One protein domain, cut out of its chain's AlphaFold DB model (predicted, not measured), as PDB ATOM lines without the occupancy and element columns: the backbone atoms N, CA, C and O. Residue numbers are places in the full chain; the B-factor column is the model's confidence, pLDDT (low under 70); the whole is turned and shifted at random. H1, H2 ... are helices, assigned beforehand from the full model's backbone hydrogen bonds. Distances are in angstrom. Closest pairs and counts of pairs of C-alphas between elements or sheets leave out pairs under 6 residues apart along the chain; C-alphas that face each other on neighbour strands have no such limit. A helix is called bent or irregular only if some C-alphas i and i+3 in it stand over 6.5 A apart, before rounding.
ATOM      1  N   PHE A  49     150.102  87.261 150.135       86.31
ATOM      2  CA  PHE A  49     151.349  87.921 149.752       86.31
ATOM      3  C   PHE A  49     151.186  88.895 148.573       86.31
ATOM      4  O   PHE A  49     151.828  89.939 148.539       86.31
ATOM      5  N   PHE A  50     150.344  88.572 147.588       87.12
ATOM      6  CA  PHE A  50     150.089  89.461 146.452       87.12
ATOM      7  C   PHE A  50     149.263  90.683 146.853       87.12
ATOM      8  O   PHE A  50     149.562  91.765 146.362       87.12
ATOM      9  N   VAL A  51     148.317  90.529 147.787       89.06
ATOM     10  CA  VAL A  51     147.577  91.654 148.391       89.06
ATOM     11  C   VAL A  51     148.545  92.649 149.024       89.06
ATOM     12  O   VAL A  51     148.552  93.828 148.686       89.06
ATOM     13  N   PHE A  52     149.430  92.139 149.878       89.94
ATOM     14  CA  PHE A  52     150.474  92.934 150.507       89.94
ATOM     15  C   PHE A  52     151.405  93.580 149.472       89.94
ATOM     16  O   PHE A  52     151.726  94.760 149.563       89.94
ATOM     17  N   MET A  53     151.824  92.835 148.445       88.44
ATOM     18  CA  MET A  53     152.703  93.361 147.399       88.44
ATOM     19  C   MET A  53     152.048  94.460 146.552       88.44
ATOM     20  O   MET A  53     152.770  95.295 146.013       88.44
ATOM     21  N   GLU A  54     150.725  94.472 146.388       88.50
ATOM     22  CA  GLU A  54     150.001  95.547 145.693       88.50
ATOM     23  C   GLU A  54     150.112  96.867 146.464       88.50
ATOM     24  O   GLU A  54     150.495  97.883 145.880       88.50
ATOM     25  N   GLU A  55     149.877  96.839 147.776       87.94
ATOM     26  CA  GLU A  55     150.030  97.992 148.673       87.94
ATOM     27  C   GLU A  55     151.502  98.404 148.820       87.94
ATOM     28  O   GLU A  55     151.857  99.578 148.681       87.94
ATOM     29  N   PHE A  56     152.401  97.431 148.986       88.56
ATOM     30  CA  PHE A  56     153.839  97.671 149.068       88.56
ATOM     31  C   PHE A  56     154.381  98.307 147.786       88.56
ATOM     32  O   PHE A  56     155.213  99.203 147.835       88.56
ATOM     33  N   ARG A  57     153.895  97.906 146.604       86.44
ATOM     34  CA  ARG A  57     154.294  98.541 145.339       86.44
ATOM     35  C   ARG A  57     153.821  99.987 145.231       86.44
ATOM     36  O   ARG A  57     154.512 100.759 144.575       86.44
ATOM     37  N   LYS A  58     152.659 100.346 145.788       88.00
ATOM     38  CA  LYS A  58     152.171 101.739 145.801       88.00
ATOM     39  C   LYS A  58     153.075 102.597 146.687       88.00
ATOM     40  O   LYS A  58     153.740 103.494 146.180       88.00
ATOM     41  N   THR A  59     153.242 102.186 147.941       86.88
ATOM     42  CA  THR A  59     154.098 102.877 148.920       86.88
ATOM     43  C   THR A  59     155.572 102.933 148.497       86.88
ATOM     44  O   THR A  59     156.249 103.936 148.701       86.88
ATOM     45  N   TYR A  60     156.098 101.880 147.862       84.31
ATOM     46  CA  TYR A  60     157.477 101.864 147.366       84.31
ATOM     47  C   TYR A  60     157.670 102.776 146.149       84.31
ATOM     48  O   TYR A  60     158.732 103.377 146.004       84.31
ATOM     49  N   LYS A  61     156.656 102.908 145.281       83.88
ATOM     50  CA  LYS A  61     156.700 103.847 144.149       83.88
ATOM     51  C   LYS A  61     156.690 105.302 144.616       83.88
ATOM     52  O   LYS A  61     157.412 106.102 144.035       83.88
ATOM     53  N   GLU A  62     155.942 105.619 145.669       84.44
ATOM     54  CA  GLU A  62     155.938 106.949 146.295       84.44
ATOM     55  C   GLU A  62     157.290 107.278 146.940       84.44
ATOM     56  O   GLU A  62     157.829 108.361 146.738       84.44
ATOM     57  N   LYS A  63     157.885 106.323 147.667       83.25
ATOM     58  CA  LYS A  63     159.177 106.515 148.349       83.25
ATOM     59  C   LYS A  63     160.379 106.522 147.403       83.25
ATOM     60  O   LYS A  63     161.398 107.138 147.706       83.25
ATOM     61  N   HIS A  64     160.290 105.828 146.269       78.19
ATOM     62  CA  HIS A  64     161.377 105.711 145.298       78.19
ATOM     63  C   HIS A  64     160.881 105.889 143.853       78.19
ATOM     64  O   HIS A  64     160.903 104.928 143.074       78.19
ATOM     65  N   PRO A  65     160.512 107.117 143.443       74.31
ATOM     66  CA  PRO A  65     159.993 107.383 142.096       74.31
ATOM     67  C   PRO A  65     161.003 107.070 140.973       74.31
ATOM     68  O   PRO A  65     160.610 106.761 139.848       74.31
ATOM     69  N   ASN A  66     162.307 107.062 141.279       67.44
ATOM     70  CA  ASN A  66     163.379 106.801 140.309       67.44
ATOM     71  C   ASN A  66     163.688 105.305 140.094       67.44
ATOM     72  O   ASN A  66     164.260 104.933 139.070       67.44
ATOM     73  N   ASN A  67     163.286 104.419 141.014       65.62
ATOM     74  CA  ASN A  67     163.625 102.996 140.946       65.62
ATOM     75  C   ASN A  67     162.464 102.167 140.383       65.62
ATOM     76  O   ASN A  67     161.686 101.557 141.111       65.62
ATOM     77  N   LYS A  68     162.399 102.062 139.050       68.44
ATOM     78  CA  LYS A  68     161.408 101.238 138.319       68.44
ATOM     79  C   LYS A  68     161.724  99.732 138.313       68.44
ATOM     80  O   LYS A  68     161.040  98.949 137.653       68.44
ATOM     81  N   SER A  69     162.776  99.298 139.011       78.44
ATOM     82  CA  SER A  69     163.214  97.900 138.997       78.44
ATOM     83  C   SER A  69     162.266  97.003 139.796       78.44
ATOM     84  O   SER A  69     162.364  96.892 141.017       78.44
ATOM     85  N   VAL A  70     161.390  96.282 139.091       78.81
ATOM     86  CA  VAL A  70     160.475  95.276 139.673       78.81
ATOM     87  C   VAL A  70     161.232  94.213 140.481       78.81
ATOM     88  O   VAL A  70     160.711  93.694 141.467       78.81
ATOM     89  N   ALA A  71     162.481  93.914 140.107       84.94
ATOM     90  CA  ALA A  71     163.330  92.974 140.833       84.94
ATOM     91  C   ALA A  71     163.734  93.494 142.224       84.94
ATOM     92  O   ALA A  71     163.755  92.711 143.173       84.94
ATOM     93  N   ALA A  72     164.021  94.792 142.359       84.00
ATOM     94  CA  ALA A  72     164.359  95.405 143.643       84.00
ATOM     95  C   ALA A  72     163.137  95.453 144.574       84.00
ATOM     96  O   ALA A  72     163.226  95.016 145.720       84.00
ATOM     97  N   VAL A  73     161.973  95.861 144.048       85.25
ATOM     98  CA  VAL A  73     160.708  95.884 144.807       85.25
ATOM     99  C   VAL A  73     160.321  94.482 145.278       85.25
ATOM    100  O   VAL A  73     159.906  94.297 146.417       85.25
ATOM    101  N   GLY A  74     160.487  93.474 144.414       87.56
ATOM    102  CA  GLY A  74     160.213  92.079 144.753       87.56
ATOM    103  C   GLY A  74     161.102  91.542 145.875       87.56
ATOM    104  O   GLY A  74     160.612  90.802 146.726       87.56
ATOM    105  N   LYS A  75     162.385  91.925 145.903       89.00
ATOM    106  CA  LYS A  75     163.298  91.557 146.995       89.00
ATOM    107  C   LYS A  75     162.908  92.245 148.301       89.00
ATOM    108  O   LYS A  75     162.621  91.553 149.269       89.00
ATOM    109  N   ALA A  76     162.780  93.572 148.289       87.94
ATOM    110  CA  ALA A  76     162.428  94.348 149.477       87.94
ATOM    111  C   ALA A  76     161.073  93.924 150.077       87.94
ATOM    112  O   ALA A  76     160.959  93.741 151.288       87.94
ATOM    113  N   GLY A  77     160.060  93.697 149.235       90.12
ATOM    114  CA  GLY A  77     158.749  93.225 149.684       90.12
ATOM    115  C   GLY A  77     158.787  91.793 150.227       90.12
ATOM    116  O   GLY A  77     158.138  91.492 151.226       90.12
ATOM    117  N   GLY A  78     159.591  90.914 149.624       90.25
ATOM    118  CA  GLY A  78     159.796  89.555 150.128       90.25
ATOM    119  C   GLY A  78     160.468  89.522 151.503       90.25
ATOM    120  O   GLY A  78     160.055  88.747 152.364       90.25
ATOM    121  N   ASP A  79     161.468  90.375 151.725       89.44
ATOM    122  CA  ASP A  79     162.176  90.468 153.005       89.44
ATOM    123  C   ASP A  79     161.293  91.106 154.091       89.44
ATOM    124  O   ASP A  79     161.230  90.600 155.215       89.44
ATOM    125  N   LYS A  80     160.506  92.136 153.741       89.38
ATOM    126  CA  LYS A  80     159.509  92.723 154.648       89.38
ATOM    127  C   LYS A  80     158.439  91.703 155.045       89.38
ATOM    128  O   LYS A  80     158.175  91.549 156.231       89.38
ATOM    129  N   TRP A  81     157.899  90.938 154.093       89.50
ATOM    130  CA  TRP A  81     156.893  89.908 154.380       89.50
ATOM    131  C   TRP A  81     157.417  88.785 155.279       89.50
ATOM    132  O   TRP A  81     156.683  88.259 156.112       89.50
ATOM    133  N   LYS A  82     158.686  88.388 155.141       89.00
ATOM    134  CA  LYS A  82     159.289  87.402 156.052       89.00
ATOM    135  C   LYS A  82     159.461  87.945 157.467       89.00
ATOM    136  O   LYS A  82     159.299  87.180 158.405       89.00
ATOM    137  N   SER A  83     159.760  89.235 157.585       89.31
ATOM    138  CA  SER A  83     159.994  89.903 158.870       89.31
ATOM    139  C   SER A  83     158.700  90.274 159.603       89.31
ATOM    140  O   SER A  83     158.723  90.434 160.816       89.31
ATOM    141  N   MET A  84     157.579  90.414 158.887       86.00
ATOM    142  CA  MET A  84     156.258  90.672 159.476       86.00
ATOM    143  C   MET A  84     155.762  89.478 160.302       86.00
ATOM    144  O   MET A  84     155.913  88.321 159.886       86.00
ATOM    145  N   SER A  85     155.118  89.754 161.435       88.31
ATOM    146  CA  SER A  85     154.517  88.736 162.304       88.31
ATOM    147  C   SER A  85     153.206  88.191 161.720       88.31
ATOM    148  O   SER A  85     152.641  88.747 160.777       88.31
ATOM    149  N   GLU A  86     152.710  87.074 162.254       81.94
ATOM    150  CA  GLU A  86     151.427  86.497 161.823       81.94
ATOM    151  C   GLU A  86     150.245  87.437 162.097       81.94
ATOM    152  O   GLU A  86     149.310  87.473 161.302       81.94
ATOM    153  N   ALA A  87     150.339  88.276 163.134       84.69
ATOM    154  CA  ALA A  87     149.340  89.292 163.454       84.69
ATOM    155  C   ALA A  87     149.220  90.360 162.355       84.69
ATOM    156  O   ALA A  87     148.122  90.666 161.904       84.69
ATOM    157  N   GLU A  88     150.346  90.867 161.839       84.56
ATOM    158  CA  GLU A  88     150.337  91.817 160.717       84.56
ATOM    159  C   GLU A  88     149.897  91.153 159.404       84.56
ATOM    160  O   GLU A  88     149.396  91.815 158.498       84.56
ATOM    161  N   LYS A  89     150.074  89.830 159.287       88.69
ATOM    162  CA  LYS A  89     149.649  89.034 158.127       88.69
ATOM    163  C   LYS A  89     148.167  88.672 158.165       88.69
ATOM    164  O   LYS A  89     147.583  88.517 157.095       88.69
ATOM    165  N   ALA A  90     147.565  88.556 159.346       89.06
ATOM    166  CA  ALA A  90     146.169  88.171 159.546       89.06
ATOM    167  C   ALA A  90     145.167  88.972 158.688       89.06
ATOM    168  O   ALA A  90     144.385  88.337 157.970       89.06
ATOM    169  N   PRO A  91     145.212  90.322 158.626       89.88
ATOM    170  CA  PRO A  91     144.298  91.073 157.762       89.88
ATOM    171  C   PRO A  91     144.524  90.776 156.271       89.88
ATOM    172  O   PRO A  91     143.569  90.687 155.500       89.88
ATOM    173  N   PHE A  92     145.772  90.548 155.843       89.00
ATOM    174  CA  PHE A  92     146.078  90.183 154.456       89.00
ATOM    175  C   PHE A  92     145.612  88.767 154.106       89.00
ATOM    176  O   PHE A  92     145.214  88.518 152.965       89.00
ATOM    177  N   VAL A  93     145.656  87.843 155.069       88.81
ATOM    178  CA  VAL A  93     145.131  86.481 154.922       88.81
ATOM    179  C   VAL A  93     143.611  86.519 154.798       88.81
ATOM    180  O   VAL A  93     143.101  86.012 153.803       88.81
ATOM    181  N   SER A  94     142.912  87.224 155.691       89.56
ATOM    182  CA  SER A  94     141.453  87.400 155.622       89.56
ATOM    183  C   SER A  94     141.009  88.027 154.289       89.56
ATOM    184  O   SER A  94     140.165  87.472 153.581       89.56
ATOM    185  N   ARG A  95     141.658  89.115 153.840       88.00
ATOM    186  CA  ARG A  95     141.392  89.727 152.519       88.00
ATOM    187  C   ARG A  95     141.639  88.769 151.347       88.00
ATOM    188  O   ARG A  95     140.970  88.861 150.317       88.00
ATOM    189  N   ALA A  96     142.620  87.875 151.451       90.06
ATOM    190  CA  ALA A  96     142.890  86.878 150.416       90.06
ATOM    191  C   ALA A  96     141.888  85.719 150.439       90.06
ATOM    192  O   ALA A  96     141.557  85.181 149.383       90.06
ATOM    193  N   GLU A  97     141.395  85.341 151.615       88.81
ATOM    194  CA  GLU A  97     140.347  84.336 151.774       88.81
ATOM    195  C   GLU A  97     139.019  84.824 151.199       88.81
ATOM    196  O   GLU A  97     138.435  84.094 150.401       88.81
ATOM    197  N   LYS A  98     138.621  86.076 151.466       89.94
ATOM    198  CA  LYS A  98     137.454  86.716 150.827       89.94
ATOM    199  C   LYS A  98     137.553  86.678 149.293       89.94
ATOM    200  O   LYS A  98     136.688  86.134 148.614       89.94
ATOM    201  N   ARG A  99     138.691  87.097 148.724       88.12
ATOM    202  CA  ARG A  99     138.913  87.007 147.264       88.12
ATOM    203  C   ARG A  99     138.907  85.576 146.726       88.12
ATOM    204  O   ARG A  99     138.556  85.336 145.570       88.12
ATOM    205  N   LYS A 100     139.332  84.600 147.531       88.00
ATOM    206  CA  LYS A 100     139.322  83.185 147.148       88.00
ATOM    207  C   LYS A 100     137.903  82.616 147.151       88.00
ATOM    208  O   LYS A 100     137.587  81.844 146.248       88.00
ATOM    209  N   THR A 101     137.066  82.970 148.125       87.88
ATOM    210  CA  THR A 101     135.667  82.519 148.171       87.88
ATOM    211  C   THR A 101     134.866  83.112 147.017       87.88
ATOM    212  O   THR A 101     134.169  82.368 146.332       87.88
ATOM    213  N   GLU A 102     135.043  84.398 146.708       87.75
ATOM    214  CA  GLU A 102     134.455  85.049 145.528       87.75
ATOM    215  C   GLU A 102     134.886  84.377 144.220       87.75
ATOM    216  O   GLU A 102     134.056  84.055 143.369       87.75
ATOM    217  N   TYR A 103     136.184  84.095 144.067       88.12
ATOM    218  CA  TYR A 103     136.691  83.394 142.891       88.12
ATOM    219  C   TYR A 103     136.096  81.992 142.747       88.12
ATOM    220  O   TYR A 103     135.787  81.578 141.631       88.12
ATOM    221  N   ASN A 104     135.938  81.258 143.851       87.19
ATOM    222  CA  ASN A 104     135.330  79.931 143.830       87.19
ATOM    223  C   ASN A 104     133.863  80.002 143.376       87.19
ATOM    224  O   ASN A 104     133.469  79.242 142.497       87.19
ATOM    225  N   LYS A 105     133.092  80.979 143.866       88.12
ATOM    226  CA  LYS A 105     131.719  81.221 143.391       88.12
ATOM    227  C   LYS A 105     131.687  81.540 141.889       88.12
ATOM    228  O   LYS A 105     130.900  80.957 141.145       88.12
ATOM    229  N   ASN A 106     132.580  82.414 141.420       85.62
ATOM    230  CA  ASN A 106     132.631  82.823 140.015       85.62
ATOM    231  C   ASN A 106     133.091  81.682 139.086       85.62
ATOM    232  O   ASN A 106     132.510  81.465 138.027       85.62
ATOM    233  N   ILE A 107     134.096  80.891 139.479       85.06
ATOM    234  CA  ILE A 107     134.546  79.750 138.667       85.06
ATOM    235  C   ILE A 107     133.509  78.626 138.646       85.06
ATOM    236  O   ILE A 107     133.392  77.949 137.631       85.06
ATOM    237  N   GLU A 108     132.745  78.427 139.720       84.06
ATOM    238  CA  GLU A 108     131.615  77.495 139.733       84.06
ATOM    239  C   GLU A 108     130.512  77.951 138.775       84.06
ATOM    240  O   GLU A 108     130.052  77.149 137.966       84.06
ATOM    241  N   ALA A 109     130.146  79.237 138.792       84.00
ATOM    242  CA  ALA A 109     129.192  79.807 137.840       84.00
ATOM    243  C   ALA A 109     129.693  79.704 136.387       84.00
ATOM    244  O   ALA A 109     128.946  79.292 135.503       84.00
ATOM    245  N   TYR A 110     130.970  80.004 136.143       83.00
ATOM    246  CA  TYR A 110     131.595  79.856 134.829       83.00
ATOM    247  C   TYR A 110     131.617  78.394 134.367       83.00
ATOM    248  O   TYR A 110     131.263  78.099 133.233       83.00
ATOM    249  N   ASN A 111     131.999  77.458 135.238       81.69
ATOM    250  CA  ASN A 111     132.033  76.038 134.892       81.69
ATOM    251  C   ASN A 111     130.630  75.489 134.600       81.69
ATOM    252  O   ASN A 111     130.518  74.648 133.715       81.69
ATOM    253  N   LYS A 112     129.587  75.971 135.296       81.12
ATOM    254  CA  LYS A 112     128.184  75.670 134.962       81.12
ATOM    255  C   LYS A 112     127.845  76.181 133.558       81.12
ATOM    256  O   LYS A 112     127.533  75.375 132.696       81.12
ATOM    257  N   ARG A 113     128.096  77.468 133.272       76.12
ATOM    258  CA  ARG A 113     127.881  78.058 131.933       76.12
ATOM    259  C   ARG A 113     128.617  77.329 130.803       76.12
ATOM    260  O   ARG A 113     128.101  77.247 129.702       76.12
ATOM    261  N   ILE A 114     129.820  76.812 131.055       77.31
ATOM    262  CA  ILE A 114     130.570  76.024 130.062       77.31
ATOM    263  C   ILE A 114     130.019  74.596 129.922       77.31
ATOM    264  O   ILE A 114     130.093  74.024 128.837       77.31
ATOM    265  N   ALA A 115     129.492  74.005 130.997       68.38
ATOM    266  CA  ALA A 115     128.892  72.672 130.966       68.38
ATOM    267  C   ALA A 115     127.547  72.648 130.219       68.38
ATOM    268  O   ALA A 115     127.239  71.639 129.592       68.38
TER     269      ALA A 115
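This is residues 49 to 115 of the 278 residues of an uncharacterized protein of Camellia sinensis var. sinensis (UniProt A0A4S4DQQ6). A long helix, H3, and the shorter H2 open as a V from their tight link, and H1 bridges the V, crossing H2 and meeting H3 with its first residues. Residues 100 to 115 of H3 stick out as a free arm. The 67 printed residues hold H1, H2 and H3 in that order, all helix; the whole is only just loose, close to extended, radius of gyration of the C-alphas 16.1 A, spanning 49 by 28 by 16 A.

Find C-alpha 86 at (151.427, 86.497, 161.823); from there H3, residues 86 to 115, runs 40.6 A to C-alpha 115 at (128.892, 72.672, 130.966). It has a kink of 29 degrees near residue 93 and is only just irregular: C-alphas 88 and 91 are 6.8 A apart. H1, residues 49 to 63, measures 20.2 A; H2, residues 70 to 83, 19.9 A.

Look at Val 51 and Phe 92, whose C-alphas, 6.4 A apart, are the closest where H1 touches H3, with residues 49 to 52 and 92 to 96 alone, at a steep tilt of 61 degrees, opposite ways. H1 touches H2, closest C-alphas Met 53 and Gly 77, 6.5 A, at a steep tilt of 63 degrees, opposite ways. H2 and H3 are only just apart, closest 8.2 A. Every O i to N i+4 pair is within hydrogen-bond range in H1 and H2, 24 of 26 in H3.

The farthest C-alphas, Asn 66 and Ala 115, are 49.4 A apart. The printed part has no cut and no long link; pLDDT is under 70 at residues 66 to 68 and 115.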